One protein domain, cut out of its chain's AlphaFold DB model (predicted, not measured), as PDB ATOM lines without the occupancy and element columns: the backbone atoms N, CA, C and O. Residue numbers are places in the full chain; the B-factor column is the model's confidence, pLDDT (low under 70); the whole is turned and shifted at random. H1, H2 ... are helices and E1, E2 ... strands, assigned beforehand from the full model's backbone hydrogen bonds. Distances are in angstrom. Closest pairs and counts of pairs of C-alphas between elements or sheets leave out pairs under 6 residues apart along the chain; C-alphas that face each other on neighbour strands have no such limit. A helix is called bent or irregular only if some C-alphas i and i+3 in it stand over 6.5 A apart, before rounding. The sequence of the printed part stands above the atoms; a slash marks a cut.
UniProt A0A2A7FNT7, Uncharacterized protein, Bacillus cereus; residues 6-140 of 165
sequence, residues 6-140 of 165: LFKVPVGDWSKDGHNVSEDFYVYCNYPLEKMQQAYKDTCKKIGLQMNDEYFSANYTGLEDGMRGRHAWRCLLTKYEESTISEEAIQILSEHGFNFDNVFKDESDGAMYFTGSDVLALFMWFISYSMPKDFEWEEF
ATOM      1  N   LEU A   6      31.491 117.987 -11.072       93.56
ATOM      2  CA  LEU A   6      31.028 118.943 -10.063       93.56
ATOM      3  C   LEU A   6      31.099 120.356 -10.640       93.56
ATOM      4  O   LEU A   6      32.154 120.768 -11.124       93.56
ATOM      5  N   PHE A   7      30.016 121.117 -10.546       92.69
ATOM      6  CA  PHE A   7      30.002 122.525 -10.933       92.69
ATOM      7  C   PHE A   7      29.201 123.365  -9.940       92.69
ATOM      8  O   PHE A   7      28.412 122.849  -9.150       92.69
ATOM      9  N   LYS A   8      29.453 124.672  -9.980       94.12
ATOM     10  CA  LYS A   8      28.832 125.678  -9.121       94.12
ATOM     11  C   LYS A   8      27.713 126.389  -9.877       94.12
ATOM     12  O   LYS A   8      27.930 126.803 -11.017       94.12
ATOM     13  N   VAL A   9      26.567 126.566  -9.233       93.94
ATOM     14  CA  VAL A   9      25.415 127.324  -9.729       93.94
ATOM     15  C   VAL A   9      25.176 128.495  -8.772       93.94
ATOM     16  O   VAL A   9      24.557 128.301  -7.727       93.94
ATOM     17  N   PRO A  10      25.699 129.692  -9.079       91.81
ATOM     18  CA  PRO A  10      25.383 130.884  -8.306       91.81
ATOM     19  C   PRO A  10      23.943 131.320  -8.602       91.81
ATOM     20  O   PRO A  10      23.587 131.536  -9.761       91.81
ATOM     21  N   VAL A  11      23.128 131.466  -7.562       91.38
ATOM     22  CA  VAL A  11      21.768 132.012  -7.633       91.38
ATOM     23  C   VAL A  11      21.746 133.368  -6.933       91.38
ATOM     24  O   VAL A  11      22.170 133.472  -5.786       91.38
ATOM     25  N   GLY A  12      21.248 134.402  -7.610       86.12
ATOM     26  CA  GLY A  12      21.223 135.783  -7.109       86.12
ATOM     27  C   GLY A  12      22.308 136.675  -7.718       86.12
ATOM     28  O   GLY A  12      22.883 136.353  -8.762       86.12
ATOM     29  N   ASP A  13      22.582 137.811  -7.073       81.62
ATOM     30  CA  ASP A  13      23.562 138.792  -7.548       81.62
ATOM     31  C   ASP A  13      24.997 138.305  -7.284       81.62
ATOM     32  O   ASP A  13      25.505 138.321  -6.156       81.62
ATOM     33  N   TRP A  14      25.653 137.870  -8.361       76.25
ATOM     34  CA  TRP A  14      27.076 137.536  -8.403       76.25
ATOM     35  C   TRP A  14      27.932 138.646  -9.039       76.25
ATOM     36  O   TRP A  14      29.165 138.537  -9.027       76.25
ATOM     37  N   SER A  15      27.329 139.700  -9.610       70.56
ATOM     38  CA  SER A  15      27.999 140.702 -10.454       70.56
ATOM     39  C   SER A  15      28.771 141.778  -9.682       70.56
ATOM     40  O   SER A  15      29.456 142.589 -10.305       70.56
ATOM     41  N   LYS A  16      28.790 141.748  -8.342       65.62
ATOM     42  CA  LYS A  16      29.492 142.726  -7.476       65.62
ATOM     43  C   LYS A  16      29.073 144.183  -7.718       65.62
ATOM     44  O   LYS A  16      29.829 145.097  -7.382       65.62
ATOM     45  N   ASP A  17      27.906 144.410  -8.310       70.19
ATOM     46  CA  ASP A  17      27.452 145.740  -8.727       70.19
ATOM     47  C   ASP A  17      26.668 146.491  -7.641       70.19
ATOM     48  O   ASP A  17      26.498 147.705  -7.752       70.19
ATOM     49  N   GLY A  18      26.301 145.822  -6.544       57.81
ATOM     50  CA  GLY A  18      25.828 146.492  -5.334       57.81
ATOM     51  C   GLY A  18      24.728 145.779  -4.560       57.81
ATOM     52  O   GLY A  18      24.427 146.233  -3.457       57.81
ATOM     53  N   HIS A  19      24.161 144.681  -5.069       71.31
ATOM     54  CA  HIS A  19      23.110 143.942  -4.365       71.31
ATOM     55  C   HIS A  19      23.650 142.731  -3.584       71.31
ATOM     56  O   HIS A  19      23.059 142.399  -2.566       71.31
ATOM     57  N   ASN A  20      24.796 142.149  -3.977       68.88
ATOM     58  CA  ASN A  20      25.683 141.193  -3.275       68.88
ATOM     59  C   ASN A  20      25.016 140.057  -2.471       68.88
ATOM     60  O   ASN A  20      25.652 139.451  -1.606       68.88
ATOM     61  N   VAL A  21      23.754 139.743  -2.751       78.50
ATOM     62  CA  VAL A  21      23.036 138.622  -2.154       78.50
ATOM     63  C   VAL A  21      22.968 137.526  -3.201       78.50
ATOM     64  O   VAL A  21      22.207 137.607  -4.167       78.50
ATOM     65  N   SER A  22      23.794 136.505  -3.003       85.44
ATOM     66  CA  SER A  22      23.776 135.273  -3.779       85.44
ATOM     67  C   SER A  22      24.021 134.062  -2.889       85.44
ATOM     68  O   SER A  22      24.635 134.150  -1.824       85.44
ATOM     69  N   GLU A  23      23.524 132.923  -3.348       90.69
ATOM     70  CA  GLU A  23      23.740 131.608  -2.767       90.69
ATOM     71  C   GLU A  23      24.442 130.731  -3.808       90.69
ATOM     72  O   GLU A  23      24.024 130.652  -4.965       90.69
ATOM     73  N   ASP A  24      25.547 130.103  -3.412       93.62
ATOM     74  CA  ASP A  24      26.282 129.174  -4.265       93.62
ATOM     75  C   ASP A  24      25.768 127.750  -4.026       93.62
ATOM     76  O   ASP A  24      26.000 127.163  -2.967       93.62
ATOM     77  N   PHE A  25      25.141 127.166  -5.044       94.94
ATOM     78  CA  PHE A  25      24.798 125.747  -5.066       94.94
ATOM     79  C   PHE A  25      25.878 124.943  -5.787       94.94
ATOM     80  O   PHE A  25      26.555 125.438  -6.691       94.94
ATOM     81  N   TYR A  26      26.024 123.673  -5.421       95.38
ATOM     82  CA  TYR A  26      26.980 122.759  -6.039       95.38
ATOM     83  C   TYR A  26      26.239 121.530  -6.541       95.38
ATOM     84  O   TYR A  26      25.427 120.965  -5.816       95.38
ATOM     85  N   VAL A  27      26.499 121.112  -7.778       94.44
ATOM     86  CA  VAL A  27      25.773 120.010  -8.421       94.44
ATOM     87  C   VAL A  27      26.749 119.014  -9.027       94.44
ATOM     88  O   VAL A  27      27.662 119.395  -9.765       94.44
ATOM     89  N   TYR A  28      26.532 117.732  -8.737       94.56
ATOM     90  CA  TYR A  28      27.140 116.627  -9.469       94.56
ATOM     91  C   TYR A  28      26.237 116.201 -10.618       94.56
ATOM     92  O   TYR A  28      25.033 116.047 -10.436       94.56
ATOM     93  N   CYS A  29      26.818 115.934 -11.785       93.19
ATOM     94  CA  CYS A  29      26.108 115.319 -12.907       93.19
ATOM     95  C   CYS A  29      27.005 114.351 -13.686       93.19
ATOM     96  O   CYS A  29      28.230 114.367 -13.549       93.19
ATOM     97  N   ASN A  30      26.405 113.510 -14.523       94.44
ATOM     98  CA  ASN A  30      27.109 112.515 -15.339       94.44
ATOM     99  C   ASN A  30      27.491 112.996 -16.755       94.44
ATOM    100  O   ASN A  30      27.897 112.185 -17.584       94.44
ATOM    101  N   TYR A  31      27.389 114.298 -17.034       94.19
ATOM    102  CA  TYR A  31      27.756 114.910 -18.316       94.19
ATOM    103  C   TYR A  31      28.743 116.074 -18.117       94.19
ATOM    104  O   TYR A  31      28.803 116.655 -17.036       94.19
ATOM    105  N   PRO A  32      29.536 116.441 -19.139       93.19
ATOM    106  CA  PRO A  32      30.449 117.576 -19.043       93.19
ATOM    107  C   PRO A  32      29.696 118.918 -19.038       93.19
ATOM    108  O   PRO A  32      28.589 119.034 -19.576       93.19
ATOM    109  N   LEU A  33      30.329 119.949 -18.472       91.62
ATOM    110  CA  LEU A  33      29.759 121.289 -18.286       91.62
ATOM    111  C   LEU A  33      29.190 121.891 -19.576       91.62
ATOM    112  O   LEU A  33      28.092 122.449 -19.581       91.62
ATOM    113  N   GLU A  34      29.899 121.738 -20.689       94.12
ATOM    114  CA  GLU A  34      29.537 122.335 -21.974       94.12
ATOM    115  C   GLU A  34      28.223 121.760 -22.516       94.12
ATOM    116  O   GLU A  34      27.447 122.468 -23.162       94.12
ATOM    117  N   LYS A  35      27.937 120.480 -22.232       95.12
ATOM    118  CA  LYS A  35      26.675 119.843 -22.626       95.12
ATOM    119  C   LYS A  35      25.499 120.432 -21.861       95.12
ATOM    120  O   LYS A  35      24.478 120.712 -22.478       95.12
ATOM    121  N   MET A  36      25.663 120.691 -20.567       93.69
ATOM    122  CA  MET A  36      24.621 121.315 -19.750       93.69
ATOM    123  C   MET A  36      24.358 122.762 -20.165       93.69
ATOM    124  O   MET A  36      23.207 123.161 -20.328       93.69
ATOM    125  N   GLN A  37      25.419 123.532 -20.420       95.56
ATOM    126  CA  GLN A  37      25.295 124.905 -20.918       95.56
ATOM    127  C   GLN A  37      24.555 124.962 -22.258       95.56
ATOM    128  O   GLN A  37      23.759 125.875 -22.485       95.56
ATOM    129  N   GLN A  38      24.809 124.005 -23.155       97.44
ATOM    130  CA  GLN A  38      24.084 123.923 -24.419       97.44
ATOM    131  C   GLN A  38      22.635 123.469 -24.218       97.44
ATOM    132  O   GLN A  38      21.744 124.056 -24.821       97.44
ATOM    133  N   ALA A  39      22.384 122.498 -23.338       97.88
ATOM    134  CA  ALA A  39      21.034 122.027 -23.044       97.88
ATOM    135  C   ALA A  39      20.139 123.140 -22.484       97.88
ATOM    136  O   ALA A  39      19.005 123.283 -22.935       97.88
ATOM    137  N   TYR A  40      20.663 123.989 -21.592       97.81
ATOM    138  CA  TYR A  40      19.962 125.195 -21.143       97.81
ATOM    139  C   TYR A  40      19.534 126.072 -22.332       97.81
ATOM    140  O   TYR A  40      18.350 126.358 -22.495       97.81
ATOM    141  N   LYS A  41      20.473 126.426 -23.223       97.31
ATOM    142  CA  LYS A  41      20.194 127.252 -24.417       97.31
ATOM    143  C   LYS A  41      19.167 126.601 -25.345       97.31
ATOM    144  O   LYS A  41      18.279 127.280 -25.857       97.31
ATOM    145  N   ASP A  42      19.283 125.293 -25.559       97.94
ATOM    146  CA  ASP A  42      18.370 124.527 -26.403       97.94
ATOM    147  C   ASP A  42      16.956 124.510 -25.815       97.94
ATOM    148  O   ASP A  42      15.985 124.675 -26.555       97.94
ATOM    149  N   THR A  43      16.820 124.360 -24.495       98.31
ATOM    150  CA  THR A  43      15.523 124.448 -23.814       98.31
ATOM    151  C   THR A  43      14.933 125.840 -23.933       98.31
ATOM    152  O   THR A  43      13.769 125.950 -24.318       98.31
ATOM    153  N   CYS A  44      15.727 126.894 -23.716       96.88
ATOM    154  CA  CYS A  44      15.253 128.266 -23.881       96.88
ATOM    155  C   CYS A  44      14.649 128.491 -25.272       96.88
ATOM    156  O   CYS A  44      13.566 129.060 -25.402       96.88
ATOM    157  N   LYS A  45      15.306 127.969 -26.314       95.81
ATOM    158  CA  LYS A  45      14.810 128.018 -27.694       95.81
ATOM    159  C   LYS A  45      13.540 127.193 -27.912       95.81
ATOM    160  O   LYS A  45      12.680 127.596 -28.689       95.81
ATOM    161  N   LYS A  46      13.427 126.024 -27.275       96.94
ATOM    162  CA  LYS A  46      12.278 125.117 -27.437       96.94
ATOM    163  C   LYS A  46      11.005 125.661 -26.797       96.94
ATOM    164  O   LYS A  46       9.947 125.516 -27.399       96.94
ATOM    165  N   ILE A  47      11.106 126.236 -25.599       96.75
ATOM    166  CA  ILE A  47       9.929 126.631 -24.803       96.75
ATOM    167  C   ILE A  47       9.696 128.148 -24.795       96.75
ATOM    168  O   ILE A  47       8.648 128.622 -24.368       96.75
ATOM    169  N   GLY A  48      10.660 128.929 -25.287       95.12
ATOM    170  CA  GLY A  48      10.537 130.381 -25.399       95.12
ATOM    171  C   GLY A  48      10.583 131.119 -24.059       95.12
ATOM    172  O   GLY A  48      10.007 132.202 -23.955       95.12
ATOM    173  N   LEU A  49      11.235 130.540 -23.051       96.12
ATOM    174  CA  LEU A  49      11.494 131.128 -21.731       96.12
ATOM    175  C   LEU A  49      12.995 131.080 -21.442       96.12
ATOM    176  O   LEU A  49      13.708 130.295 -22.062       96.12
ATOM    177  N   GLN A  50      13.486 131.890 -20.511       94.81
ATOM    178  CA  GLN A  50      14.890 131.859 -20.094       94.81
ATOM    179  C   GLN A  50      15.101 132.525 -18.734       94.81
ATOM    180  O   GLN A  50      14.280 133.319 -18.306       94.81
ATOM    181  N   MET A  51      16.233 132.249 -18.091       93.88
ATOM    182  CA  MET A  51      16.621 132.770 -16.769       93.88
ATOM    183  C   MET A  51      17.836 133.716 -16.843       93.88
ATOM    184  O   MET A  51      18.590 133.859 -15.887       93.88
ATOM    185  N   ASN A  52      18.074 134.333 -18.004       88.44
ATOM    186  CA  ASN A  52      19.126 135.334 -18.205       88.44
ATOM    187  C   ASN A  52      18.525 136.676 -18.653       88.44
ATOM    188  O   ASN A  52      17.497 136.692 -19.328       88.44
ATOM    189  N   ASP A  53      19.127 137.797 -18.246       77.94
ATOM    190  CA  ASP A  53      18.531 139.127 -18.427       77.94
ATOM    191  C   ASP A  53      18.643 139.677 -19.868       77.94
ATOM    192  O   ASP A  53      19.497 139.287 -20.657       77.94
ATOM    193  N   GLU A  54      17.788 140.632 -20.226       68.62
ATOM    194  CA  GLU A  54      17.722 141.231 -21.572       68.62
ATOM    195  C   GLU A  54      18.833 142.251 -21.919       68.62
ATOM    196  O   GLU A  54      18.942 142.674 -23.078       68.62
ATOM    197  N   TYR A  55      19.591 142.733 -20.927       65.75
ATOM    198  CA  TYR A  55      20.484 143.893 -21.049       65.75
ATOM    199  C   TYR A  55      21.947 143.495 -21.224       65.75
ATOM    200  O   TYR A  55      22.668 144.137 -21.988       65.75
ATOM    201  N   PHE A  56      22.373 142.428 -20.556       64.75
ATOM    202  CA  PHE A  56      23.764 141.996 -20.482       64.75
ATOM    203  C   PHE A  56      23.983 140.587 -21.033       64.75
ATOM    204  O   PHE A  56      25.117 140.104 -21.047       64.75
ATOM    205  N   SER A  57      22.932 139.925 -21.526       73.38
ATOM    206  CA  SER A  57      23.024 138.536 -21.967       73.38
ATOM    207  C   SER A  57      22.350 138.256 -23.318       73.38
ATOM    208  O   SER A  57      21.604 139.062 -23.870       73.38
ATOM    209  N   ALA A  58      22.690 137.108 -23.904       85.06
ATOM    210  CA  ALA A  58      22.220 136.714 -25.226       85.06
ATOM    211  C   ALA A  58      20.764 136.213 -25.206       85.06
ATOM    212  O   ALA A  58      20.351 135.501 -24.293       85.06
ATOM    213  N   ASN A  59      20.011 136.512 -26.268       89.44
ATOM    214  CA  ASN A  59      18.690 135.927 -26.499       89.44
ATOM    215  C   ASN A  59      18.803 134.448 -26.876       89.44
ATOM    216  O   ASN A  59      19.137 134.128 -28.020       89.44
ATOM    217  N   TYR A  60      18.500 133.547 -25.940       92.94
ATOM    218  CA  TYR A  60      18.506 132.108 -26.216       92.94
ATOM    219  C   TYR A  60      17.152 131.580 -26.688       92.94
ATOM    220  O   TYR A  60      17.106 130.516 -27.298       92.94
ATOM    221  N   THR A  61      16.065 132.329 -26.486       92.06
ATOM    222  CA  THR A  61      14.738 131.941 -26.994       92.06
ATOM    223  C   THR A  61      14.665 131.969 -28.522       92.06
ATOM    224  O   THR A  61      13.895 131.227 -29.126       92.06
ATOM    225  N   GLY A  62      15.464 132.826 -29.167       88.88
ATOM    226  CA  GLY A  62      15.404 133.052 -30.613       88.88
ATOM    227  C   GLY A  62      14.133 133.770 -31.085       88.88
ATOM    228  O   GLY A  62      13.929 133.892 -32.290       88.88
ATOM    229  N   LEU A  63      13.289 134.245 -30.162       87.00
ATOM    230  CA  LEU A  63      12.093 135.022 -30.467       87.00
ATOM    231  C   LEU A  63      12.459 136.493 -30.680       87.00
ATOM    232  O   LEU A  63      13.159 137.091 -29.857       87.00
ATOM    233  N   GLU A  64      11.956 137.080 -31.765       80.00
ATOM    234  CA  GLU A  64      12.012 138.526 -31.993       80.00
ATOM    235  C   GLU A  64      11.224 139.234 -30.877       80.00
ATOM    236  O   GLU A  64      10.141 138.788 -30.500       80.00
ATOM    237  N   ASP A  65      11.819 140.261 -30.265       72.12
ATOM    238  CA  ASP A  65      11.324 140.942 -29.057       72.12
ATOM    239  C   ASP A  65      11.105 140.067 -27.811       72.12
ATOM    240  O   ASP A  65      10.638 140.576 -26.796       72.12
ATOM    241  N   GLY A  66      11.501 138.788 -27.814       65.25
ATOM    242  CA  GLY A  66      11.242 137.832 -26.726       65.25
ATOM    243  C   GLY A  66      11.862 138.163 -25.366       65.25
ATOM    244  O   GLY A  66      11.670 137.407 -24.425       65.25
ATOM    245  N   MET A  67      12.599 139.269 -25.265       71.69
ATOM    246  CA  MET A  67      13.226 139.735 -24.030       71.69
ATOM    247  C   MET A  67      12.842 141.167 -23.662       71.69
ATOM    248  O   MET A  67      13.339 141.647 -22.659       71.69
ATOM    249  N   ARG A  68      12.043 141.878 -24.475       73.31
ATOM    250  CA  ARG A  68      11.822 143.327 -24.328       73.31
ATOM    251  C   ARG A  68      10.348 143.699 -24.402       73.31
ATOM    252  O   ARG A  68       9.516 142.985 -24.964       73.31
ATOM    253  N   GLY A  69      10.028 144.872 -23.860       80.06
ATOM    254  CA  GLY A  69       8.692 145.457 -23.942       80.06
ATOM    255  C   GLY A  69       7.621 144.501 -23.411       80.06
ATOM    256  O   GLY A  69       7.731 143.985 -22.304       80.06
ATOM    257  N   ARG A  70       6.593 144.226 -24.220       80.88
ATOM    258  CA  ARG A  70       5.453 143.375 -23.826       80.88
ATOM    259  C   ARG A  70       5.790 141.890 -23.613       80.88
ATOM    260  O   ARG A  70       4.915 141.140 -23.198       80.88
ATOM    261  N   HIS A  71       7.004 141.450 -23.952       85.69
ATOM    262  CA  HIS A  71       7.438 140.053 -23.838       85.69
ATOM    263  C   HIS A  71       8.545 139.848 -22.795       85.69
ATOM    264  O   HIS A  71       9.053 138.736 -22.675       85.69
ATOM    265  N   ALA A  72       8.888 140.878 -22.013       87.31
ATOM    266  CA  ALA A  72       9.903 140.786 -20.960       87.31
ATOM    267  C   ALA A  72       9.594 139.700 -19.907       87.31
ATOM    268  O   ALA A  72      10.517 139.138 -19.331       87.31
ATOM    269  N   TRP A  73       8.320 139.324 -19.734       92.00
ATOM    270  CA  TRP A  73       7.867 138.242 -18.846       92.00
ATOM    271  C   TRP A  73       8.443 136.851 -19.171       92.00
ATOM    272  O   TRP A  73       8.299 135.926 -18.375       92.00
ATOM    273  N   ARG A  74       9.076 136.682 -20.341       93.88
ATOM    274  CA  ARG A  74       9.780 135.450 -20.736       93.88
ATOM    275  C   ARG A  74      11.158 135.304 -20.083       93.88
ATOM    276  O   ARG A  74      11.721 134.209 -20.121       93.88
ATOM    277  N   CYS A  75      11.697 136.385 -19.522       93.81
ATOM    278  CA  CYS A  75      12.898 136.386 -18.696       93.81
ATOM    279  C   CYS A  75      12.475 136.173 -17.240       93.81
ATOM    280  O   CYS A  75      11.819 137.028 -16.659       93.81
ATOM    281  N   LEU A  76      12.815 135.022 -16.674       95.12
ATOM    282  CA  LEU A  76      12.340 134.568 -15.371       95.12
ATOM    283  C   LEU A  76      13.369 134.879 -14.286       95.12
ATOM    284  O   LEU A  76      14.509 134.426 -14.407       95.12
ATOM    285  N   LEU A  77      12.950 135.557 -13.212       94.31
ATOM    286  CA  LEU A  77      13.749 135.725 -11.985       94.31
ATOM    287  C   LEU A  77      15.121 136.372 -12.266       94.31
ATOM    288  O   LEU A  77      16.157 135.937 -11.768       94.31
ATOM    289  N   THR A  78      15.134 137.378 -13.143       88.88
ATOM    290  CA  THR A  78      16.348 138.042 -13.647       88.88
ATOM    291  C   THR A  78      16.578 139.420 -13.045       88.88
ATOM    292  O   THR A  78      17.666 139.978 -13.198       88.88
ATOM    293  N   LYS A  79      15.560 140.013 -12.412       86.88
ATOM    294  CA  LYS A  79      15.632 141.360 -11.840       86.88
ATOM    295  C   LYS A  79      15.755 141.315 -10.319       86.88
ATOM    296  O   LYS A  79      15.342 140.368  -9.656       86.88
ATOM    297  N   TYR A  80      16.316 142.384  -9.762       84.00
ATOM    298  CA  TYR A  80      16.362 142.585  -8.317       84.00
ATOM    299  C   TYR A  80      14.941 142.545  -7.726       84.00
ATOM    300  O   TYR A  80      14.034 143.163  -8.278       84.00
ATOM    301  N   GLU A  81      14.767 141.795  -6.632       86.38
ATOM    302  CA  GLU A  81      13.480 141.542  -5.953       86.38
ATOM    303  C   GLU A  81      12.404 140.821  -6.799       86.38
ATOM    304  O   GLU A  81      11.267 140.656  -6.353       86.38
ATOM    305  N   GLU A  82      12.755 140.297  -7.979       91.12
ATOM    306  CA  GLU A  82      11.868 139.451  -8.783       91.12
ATOM    307  C   GLU A  82      11.856 138.019  -8.236       91.12
ATOM    308  O   GLU A  82      12.668 137.175  -8.605       91.12
ATOM    309  N   SER A  83      10.926 137.758  -7.318       94.44
ATOM    310  CA  SER A  83      10.729 136.447  -6.681       94.44
ATOM    311  C   SER A  83       9.544 135.662  -7.246       94.44
ATOM    312  O   SER A  83       9.271 134.560  -6.783       94.44
ATOM    313  N   THR A  84       8.845 136.200  -8.245       96.94
ATOM    314  CA  THR A  84       7.670 135.586  -8.871       96.94
ATOM    315  C   THR A  84       7.832 135.551 -10.391       96.94
ATOM    316  O   THR A  84       8.669 136.251 -10.959       96.94
ATOM    317  N   ILE A  85       7.039 134.717 -11.063       96.56
ATOM    318  CA  ILE A  85       6.971 134.653 -12.530       96.56
ATOM    319  C   ILE A  85       5.526 134.854 -12.999       96.56
ATOM    320  O   ILE A  85       4.583 134.635 -12.243       96.56
ATOM    321  N   SER A  86       5.354 135.262 -14.258       95.50
ATOM    322  CA  SER A  86       4.030 135.472 -14.863       95.50
ATOM    323  C   SER A  86       3.194 134.188 -14.961       95.50
ATOM    324  O   SER A  86       3.736 133.086 -15.083       95.50
ATOM    325  N   GLU A  87       1.864 134.327 -14.986       95.75
ATOM    326  CA  GLU A  87       0.938 133.203 -15.201       95.75
ATOM    327  C   GLU A  87       1.186 132.512 -16.550       95.75
ATOM    328  O   GLU A  87       1.137 131.286 -16.641       95.75
ATOM    329  N   GLU A  88       1.534 133.274 -17.588       96.00
ATOM    330  CA  GLU A  88       1.890 132.740 -18.901       96.00
ATOM    331  C   GLU A  88       3.153 131.874 -18.845       96.00
ATOM    332  O   GLU A  88       3.216 130.824 -19.492       96.00
ATOM    333  N   ALA A  89       4.158 132.271 -18.056       96.81
ATOM    334  CA  ALA A  89       5.343 131.448 -17.833       96.81
ATOM    335  C   ALA A  89       5.000 130.164 -17.060       96.81
ATOM    336  O   ALA A  89       5.476 129.092 -17.438       96.81
ATOM    337  N   ILE A  90       4.141 130.246 -16.035       97.44
ATOM    338  CA  ILE A  90       3.653 129.075 -15.283       97.44
ATOM    339  C   ILE A  90       2.926 128.104 -16.213       97.44
ATOM    340  O   ILE A  90       3.175 126.896 -16.157       97.44
ATOM    341  N   GLN A  91       2.058 128.614 -17.088       97.69
ATOM    342  CA  GLN A  91       1.325 127.798 -18.047       97.69
ATOM    343  C   GLN A  91       2.284 127.057 -18.986       97.69
ATOM    344  O   GLN A  91       2.190 125.836 -19.099       97.69
ATOM    345  N   ILE A  92       3.241 127.761 -19.599       97.88
ATOM    346  CA  ILE A  92       4.231 127.147 -20.501       97.88
ATOM    347  C   ILE A  92       5.042 126.074 -19.762       97.88
ATOM    348  O   ILE A  92       5.193 124.957 -20.252       97.88
ATOM    349  N   LEU A  93       5.549 126.380 -18.567       98.31
ATOM    350  CA  LEU A  93       6.313 125.425 -17.760       98.31
ATOM    351  C   LEU A  93       5.481 124.180 -17.413       98.31
ATOM    352  O   LEU A  93       5.981 123.061 -17.532       98.31
ATOM    353  N   SER A  94       4.205 124.358 -17.063       97.69
ATOM    354  CA  SER A  94       3.276 123.259 -16.761       97.69
ATOM    355  C   SER A  94       2.995 122.389 -17.989       97.69
ATOM    356  O   SER A  94       3.030 121.163 -17.899       97.69
ATOM    357  N   GLU A  95       2.773 123.000 -19.158       98.25
ATOM    358  CA  GLU A  95       2.579 122.298 -20.438       98.25
ATOM    359  C   GLU A  95       3.804 121.456 -20.828       98.25
ATOM    360  O   GLU A  95       3.669 120.396 -21.442       98.25
ATOM    361  N   HIS A  96       4.998 121.895 -20.423       98.19
ATOM    362  CA  HIS A  96       6.256 121.176 -20.620       98.19
ATOM    363  C   HIS A  96       6.631 120.229 -19.466       98.19
ATOM    364  O   HIS A  96       7.655 119.546 -19.549       98.19
ATOM    365  N   GLY A  97       5.797 120.129 -18.428       97.56
ATOM    366  CA  GLY A  97       5.945 119.157 -17.344       97.56
ATOM    367  C   GLY A  97       6.876 119.577 -16.205       97.56
ATOM    368  O   GLY A  97       7.411 118.703 -15.521       97.56
ATOM    369  N   PHE A  98       7.106 120.874 -15.987       97.75
ATOM    370  CA  PHE A  98       7.693 121.343 -14.728       97.75
ATOM    371  C   PHE A  98       6.691 121.164 -13.582       97.75
ATOM    372  O   PHE A  98       5.502 121.438 -13.745       97.75
ATOM    373  N   ASN A  99       7.172 120.706 -12.425       95.69
ATOM    374  CA  ASN A  99       6.344 120.522 -11.239       95.69
ATOM    375  C   ASN A  99       6.542 121.688 -10.255       95.69
ATOM    376  O   ASN A  99       7.660 121.934  -9.810       95.69
ATOM    377  N   PHE A 100       5.443 122.348  -9.890       96.06
ATOM    378  CA  PHE A 100       5.401 123.461  -8.942       96.06
ATOM    379  C   PHE A 100       4.998 123.058  -7.511       96.06
ATOM    380  O   PHE A 100       4.888 123.939  -6.668       96.06
ATOM    381  N   ASP A 101       4.792 121.772  -7.204       94.00
ATOM    382  CA  ASP A 101       4.274 121.295  -5.903       94.00
ATOM    383  C   ASP A 101       5.067 121.801  -4.682       94.00
ATOM    384  O   ASP A 101       4.510 121.939  -3.595       94.00
ATOM    385  N   ASN A 102       6.367 122.069  -4.854       91.50
ATOM    386  CA  ASN A 102       7.246 122.550  -3.785       91.50
ATOM    387  C   ASN A 102       7.409 124.078  -3.756       91.50
ATOM    388  O   ASN A 102       8.011 124.596  -2.819       91.50
ATOM    389  N   VAL A 103       6.886 124.796  -4.755       96.19
ATOM    390  CA  VAL A 103       6.976 126.257  -4.826       96.19
ATOM    391  C   VAL A 103       5.859 126.857  -3.980       96.19
ATOM    392  O   VAL A 103       4.687 126.503  -4.130       96.19
ATOM    393  N   PHE A 104       6.210 127.779  -3.083       96.00
ATOM    394  CA  PHE A 104       5.223 128.432  -2.229       96.00
ATOM    395  C   PHE A 104       4.257 129.266  -3.074       96.00
ATOM    396  O   PHE A 104       4.680 130.131  -3.840       96.00
ATOM    397  N   LYS A 105       2.956 129.023  -2.907       95.50
ATOM    398  CA  LYS A 105       1.889 129.818  -3.511       95.50
ATOM    399  C   LYS A 105       1.163 130.595  -2.422       95.50
ATOM    400  O   LYS A 105       0.575 129.983  -1.532       95.50
ATOM    401  N   ASP A 106       1.194 131.917  -2.508       93.38
ATOM    402  CA  ASP A 106       0.476 132.775  -1.570       93.38
ATOM    403  C   ASP A 106      -1.024 132.763  -1.910       93.38
ATOM    404  O   ASP A 106      -1.431 132.945  -3.057       93.38
ATOM    405  N   GLU A 107      -1.874 132.489  -0.919       92.75
ATOM    406  CA  GLU A 107      -3.327 132.424  -1.111       92.75
ATOM    407  C   GLU A 107      -3.968 133.808  -1.306       92.75
ATOM    408  O   GLU A 107      -5.086 133.897  -1.817       92.75
ATOM    409  N   SER A 108      -3.293 134.882  -0.883       92.69
ATOM    410  CA  SER A 108      -3.833 136.243  -0.889       92.69
ATOM    411  C   SER A 108      -3.785 136.904  -2.264       92.69
ATOM    412  O   SER A 108      -4.736 137.597  -2.634       92.69
ATOM    413  N   ASP A 109      -2.721 136.666  -3.030       91.62
ATOM    414  CA  ASP A 109      -2.544 137.191  -4.386       91.62
ATOM    415  C   ASP A 109      -2.448 136.095  -5.462       91.62
ATOM    416  O   ASP A 109      -2.520 136.392  -6.654       91.62
ATOM    417  N   GLY A 110      -2.357 134.823  -5.059       90.62
ATOM    418  CA  GLY A 110      -2.260 133.678  -5.958       90.62
ATOM    419  C   GLY A 110      -0.885 133.496  -6.601       90.62
ATOM    420  O   GLY A 110      -0.740 132.584  -7.424       90.62
ATOM    421  N   ALA A 111       0.109 134.318  -6.255       94.56
ATOM    422  CA  ALA A 111       1.432 134.296  -6.859       94.56
ATOM    423  C   ALA A 111       2.293 133.147  -6.317       94.56
ATOM    424  O   ALA A 111       2.163 132.714  -5.171       94.56
ATOM    425  N   MET A 112       3.196 132.648  -7.164       95.75
ATOM    426  CA  MET A 112       4.209 131.663  -6.782       95.75
ATOM    427  C   MET A 112       5.527 132.367  -6.466       95.75
ATOM    428  O   MET A 112       6.079 133.036  -7.339       95.75
ATOM    429  N   TYR A 113       6.031 132.181  -5.247       96.62
ATOM    430  CA  TYR A 113       7.276 132.771  -4.767       96.62
ATOM    431  C   TYR A 113       8.406 131.745  -4.757       96.62
ATOM    432  O   TYR A 113       8.306 130.693  -4.127       96.62
ATOM    433  N   PHE A 114       9.499 132.087  -5.433       96.75
ATOM    434  CA  PHE A 114      10.667 131.235  -5.609       96.75
ATOM    435  C   PHE A 114      11.757 131.589  -4.599       96.75
ATOM    436  O   PHE A 114      12.197 132.736  -4.501       96.75
ATOM    437  N   THR A 115      12.234 130.579  -3.879       95.00
ATOM    438  CA  THR A 115      13.460 130.638  -3.073       95.00
ATOM    439  C   THR A 115      14.695 130.327  -3.923       95.00
ATOM    440  O   THR A 115      14.582 129.880  -5.065       95.00
ATOM    441  N   GLY A 116      15.899 130.488  -3.360       93.38
ATOM    442  CA  GLY A 116      17.142 130.096  -4.038       93.38
ATOM    443  C   GLY A 116      17.155 128.622  -4.470       93.38
ATOM    444  O   GLY A 116      17.574 128.303  -5.582       93.38
ATOM    445  N   SER A 117      16.610 127.730  -3.636       94.25
ATOM    446  CA  SER A 117      16.471 126.306  -3.963       94.25
ATOM    447  C   SER A 117      15.460 126.051  -5.088       94.25
ATOM    448  O   SER A 117      15.709 125.202  -5.944       94.25
ATOM    449  N   ASP A 118      14.356 126.804  -5.143       96.62
ATOM    450  CA  ASP A 118      13.380 126.697  -6.238       96.62
ATOM    451  C   ASP A 118      13.976 127.189  -7.561       96.62
ATOM    452  O   ASP A 118      13.764 126.575  -8.608       96.62
ATOM    453  N   VAL A 119      14.776 128.262  -7.517       96.44
ATOM    454  CA  VAL A 119      15.508 128.774  -8.685       96.44
ATOM    455  C   VAL A 119      16.517 127.740  -9.182       96.44
ATOM    456  O   VAL A 119      16.577 127.489 -10.388       96.44
ATOM    457  N   LEU A 120      17.274 127.094  -8.284       96.25
ATOM    458  CA  LEU A 120      18.158 125.986  -8.655       96.25
ATOM    459  C   LEU A 120      17.364 124.860  -9.329       96.25
ATOM    460  O   LEU A 120      17.759 124.388 -10.395       96.25
ATOM    461  N   ALA A 121      16.253 124.430  -8.727       96.69
ATOM    462  CA  ALA A 121      15.430 123.348  -9.259       96.69
ATOM    463  C   ALA A 121      14.878 123.682 -10.653       96.69
ATOM    464  O   ALA A 121      14.951 122.850 -11.561       96.69
ATOM    465  N   LEU A 122      14.394 124.912 -10.855       97.88
ATOM    466  CA  LEU A 122      13.936 125.400 -12.154       97.88
ATOM    467  C   LEU A 122      15.080 125.426 -13.176       97.88
ATOM    468  O   LEU A 122      14.934 124.897 -14.278       97.88
ATOM    469  N   PHE A 123      16.244 125.965 -12.812       97.62
ATOM    470  CA  PHE A 123      17.412 126.003 -13.691       97.62
ATOM    471  C   PHE A 123      17.874 124.597 -14.100       97.62
ATOM    472  O   PHE A 123      18.124 124.322 -15.279       97.62
ATOM    473  N   MET A 124      17.926 123.667 -13.146       97.44
ATOM    474  CA  MET A 124      18.279 122.276 -13.414       97.44
ATOM    475  C   MET A 124      17.215 121.555 -14.243       97.44
ATOM    476  O   MET A 124      17.562 120.699 -15.063       97.44
ATOM    477  N   TRP A 125      15.937 121.917 -14.115       97.81
ATOM    478  CA  TRP A 125      14.888 121.431 -15.010       97.81
ATOM    479  C   TRP A 125      15.086 121.932 -16.446       97.81
ATOM    480  O   TRP A 125      15.007 121.125 -17.376       97.81
ATOM    481  N   PHE A 126      15.440 123.209 -16.642       98.12
ATOM    482  CA  PHE A 126      15.765 123.741 -17.973       98.12
ATOM    483  C   PHE A 126      16.882 122.934 -18.637       98.12
ATOM    484  O   PHE A 126      16.775 122.574 -19.810       98.12
ATOM    485  N   ILE A 127      17.942 122.612 -17.894       97.75
ATOM    486  CA  ILE A 127      19.020 121.750 -18.390       97.75
ATOM    487  C   ILE A 127      18.462 120.362 -18.723       97.75
ATOM    488  O   ILE A 127      18.591 119.905 -19.858       97.75
ATOM    489  N   SER A 128      17.788 119.720 -17.766       97.31
ATOM    490  CA  SER A 128      17.275 118.347 -17.890       97.31
ATOM    491  C   SER A 128      16.359 118.159 -19.103       97.31
ATOM    492  O   SER A 128      16.445 117.140 -19.784       97.31
ATOM    493  N   TYR A 129      15.525 119.151 -19.424       98.19
ATOM    494  CA  TYR A 129      14.542 119.091 -20.509       98.19
ATOM    495  C   TYR A 129      15.157 118.834 -21.898       98.19
ATOM    496  O   TYR A 129      14.541 118.203 -22.761       98.19
ATOM    497  N   SER A 130      16.384 119.307 -22.135       98.19
ATOM    498  CA  SER A 130      17.104 119.091 -23.400       98.19
ATOM    499  C   SER A 130      18.243 118.086 -23.294       98.19
ATOM    500  O   SER A 130      18.955 117.879 -24.279       98.19
ATOM    501  N   MET A 131      18.410 117.449 -22.139       97.50
ATOM    502  CA  MET A 131      19.424 116.428 -21.944       97.50
ATOM    503  C   MET A 131      18.934 115.033 -22.373       97.50
ATOM    504  O   MET A 131      17.730 114.784 -22.480       97.50
ATOM    505  N   PRO A 132      19.859 114.098 -22.657       96.50
ATOM    506  CA  PRO A 132      19.519 112.696 -22.881       96.50
ATOM    507  C   PRO A 132      18.813 112.052 -21.675       96.50
ATOM    508  O   PRO A 132      18.942 112.509 -20.545       96.50
ATOM    509  N   LYS A 133      18.086 110.951 -21.912       94.44
ATOM    510  CA  LYS A 133      17.261 110.272 -20.888       94.44
ATOM    511  C   LYS A 133      18.043 109.699 -19.703       94.44
ATOM    512  O   LYS A 133      17.437 109.401 -18.685       94.44
ATOM    513  N   ASP A 134      19.340 109.475 -19.873       95.25
ATOM    514  CA  ASP A 134      20.243 108.988 -18.834       95.25
ATOM    515  C   ASP A 134      20.922 110.132 -18.067       95.25
ATOM    516  O   ASP A 134      21.817 109.869 -17.271       95.25
ATOM    517  N   PHE A 135      20.548 111.392 -18.309       95.69
ATOM    518  CA  PHE A 135      21.040 112.517 -17.526       95.69
ATOM    519  C   PHE A 135      20.554 112.424 -16.084       95.69
ATOM    520  O   PHE A 135      19.355 112.365 -15.811       95.69
ATOM    521  N   GLU A 136      21.512 112.460 -15.170       94.88
ATOM    522  CA  GLU A 136      21.286 112.426 -13.735       94.88
ATOM    523  C   GLU A 136      22.059 113.573 -13.090       94.88
ATOM    524  O   GLU A 136      23.208 113.856 -13.454       94.88
ATOM    525  N   TRP A 137      21.431 114.217 -12.110       94.94
ATOM    526  CA  TRP A 137      22.067 115.239 -11.295       94.94
ATOM    527  C   TRP A 137      21.640 115.121  -9.834       94.94
ATOM    528  O   TRP A 137      20.545 114.651  -9.529       94.94
ATOM    529  N   GLU A 138      22.517 115.556  -8.939       93.94
ATOM    530  CA  GLU A 138      22.245 115.657  -7.508       93.94
ATOM    531  C   GLU A 138      22.903 116.918  -6.941       93.94
ATOM    532  O   GLU A 138      24.029 117.268  -7.308       93.94
ATOM    533  N   GLU A 139      22.196 117.612  -6.051       92.94
ATOM    534  CA  GLU A 139      22.771 118.718  -5.290       92.94
ATOM    535  C   GLU A 139      23.794 118.164  -4.286       92.94
ATOM    536  O   GLU A 139      23.502 117.268  -3.491       92.94
ATOM    537  N   PHE A 140      25.011 118.696  -4.314       91.81
ATOM    538  CA  PHE A 140      26.054 118.360  -3.362       91.81
ATOM    539  C   PHE A 140      25.867 119.158  -2.071       91.81
ATOM    540  O   PHE A 140      26.218 120.336  -1.992       91.81
TER     541      PHE A 140
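This is residues 6 to 140 of the 165 residues of an uncharacterized protein of Bacillus cereus (UniProt A0A2A7FNT7). Helix H4 runs near the middle, with a small sheet of three strands, E1 E2 E3, over one side of it and helix H1 crossing its later residues. Away from the sheet, long loops with the short helices H2 and H3 fill out the other end. The 135 printed residues hold four named helices and three named strands, in the order E1 E2 H1 H2 H3 H4 E3; the sheet runs E1 - E2 - E3, all antiparallel. The class is mixed, helices and strands, with 63 residues, under half, in named elements. The whole is compact, with a radius of gyration of the C-alphas of 14.7 A and spans of 39 by 32 by 32 A.

E1, residues 6 to 12, and E2, residues 22 to 29, form a hairpin, antiparallel at 152 degrees, with N 9 and O 25 2.8 A apart, within hydrogen-bond range. E3, residues 137 to 139, is the antiparallel neighbour of E2 at 142 degrees, with N 28 and O 138 at 2.9 A. H4, residues 116 to 130, is on the sheet, in two layers, the helix on one face. Its height over the sheet is 4.4 A, only just above the sheet's level. It lies over E1 and only just runs across the strands, at 62 degrees to E1 on the local plane; the closest C-alphas of these two are those of Val 11 and Gly 116, 6.2 A apart. H1, residues 33 to 47, is not on the sheet. It touches H4 about perpendicular, at 84 degrees, the closest C-alphas being those of Tyr 40 and Ile 127, 4.5 A apart. H3, residues 87 to 95, is close to H1 but not clearly touching, with the C-alphas of Ile 47 and Ile 92 7.2 A apart. H2, residues 69 to 74, is close to H3 but not clearly touching, with the C-alphas of Arg 74 and Ala 89 6.6 A apart. H2 and H4 are apart, as are H3 and H4. Every O i to N i+4 pair is within hydrogen-bond range in H1 and H3, against 10 of 11 in H4 and 0 of 2 in H2, where 2 of 3 O i to N i+3 pairs are.

E1 begins at C-alpha 6, (31.028, 118.943, -10.063), and is 19.7 A long; E2 is 22.1 A. H1 is 21.5 A long. H2 is irregular, with C-alphas 70 and 73 7.5 A apart, and H3 follows. H4 is 22.3 A long from C-alpha 116, (17.142, 130.096, -4.038). E3 ends at C-alpha 139, (22.771, 118.718, -5.290).

The two C-alphas farthest apart, those of Pro 32 and Ser 108, are 43.0 A apart. The printed part has no cut. The links H1 to H2, H2 to H3 and H3 to H4 are long; in the last, residues 104 to 105 pair antiparallel with residues 112 to 113. Mean pLDDT of the printed part is 90.9; residues 16, 18, 20, 54 to 56 and 66 are under 70.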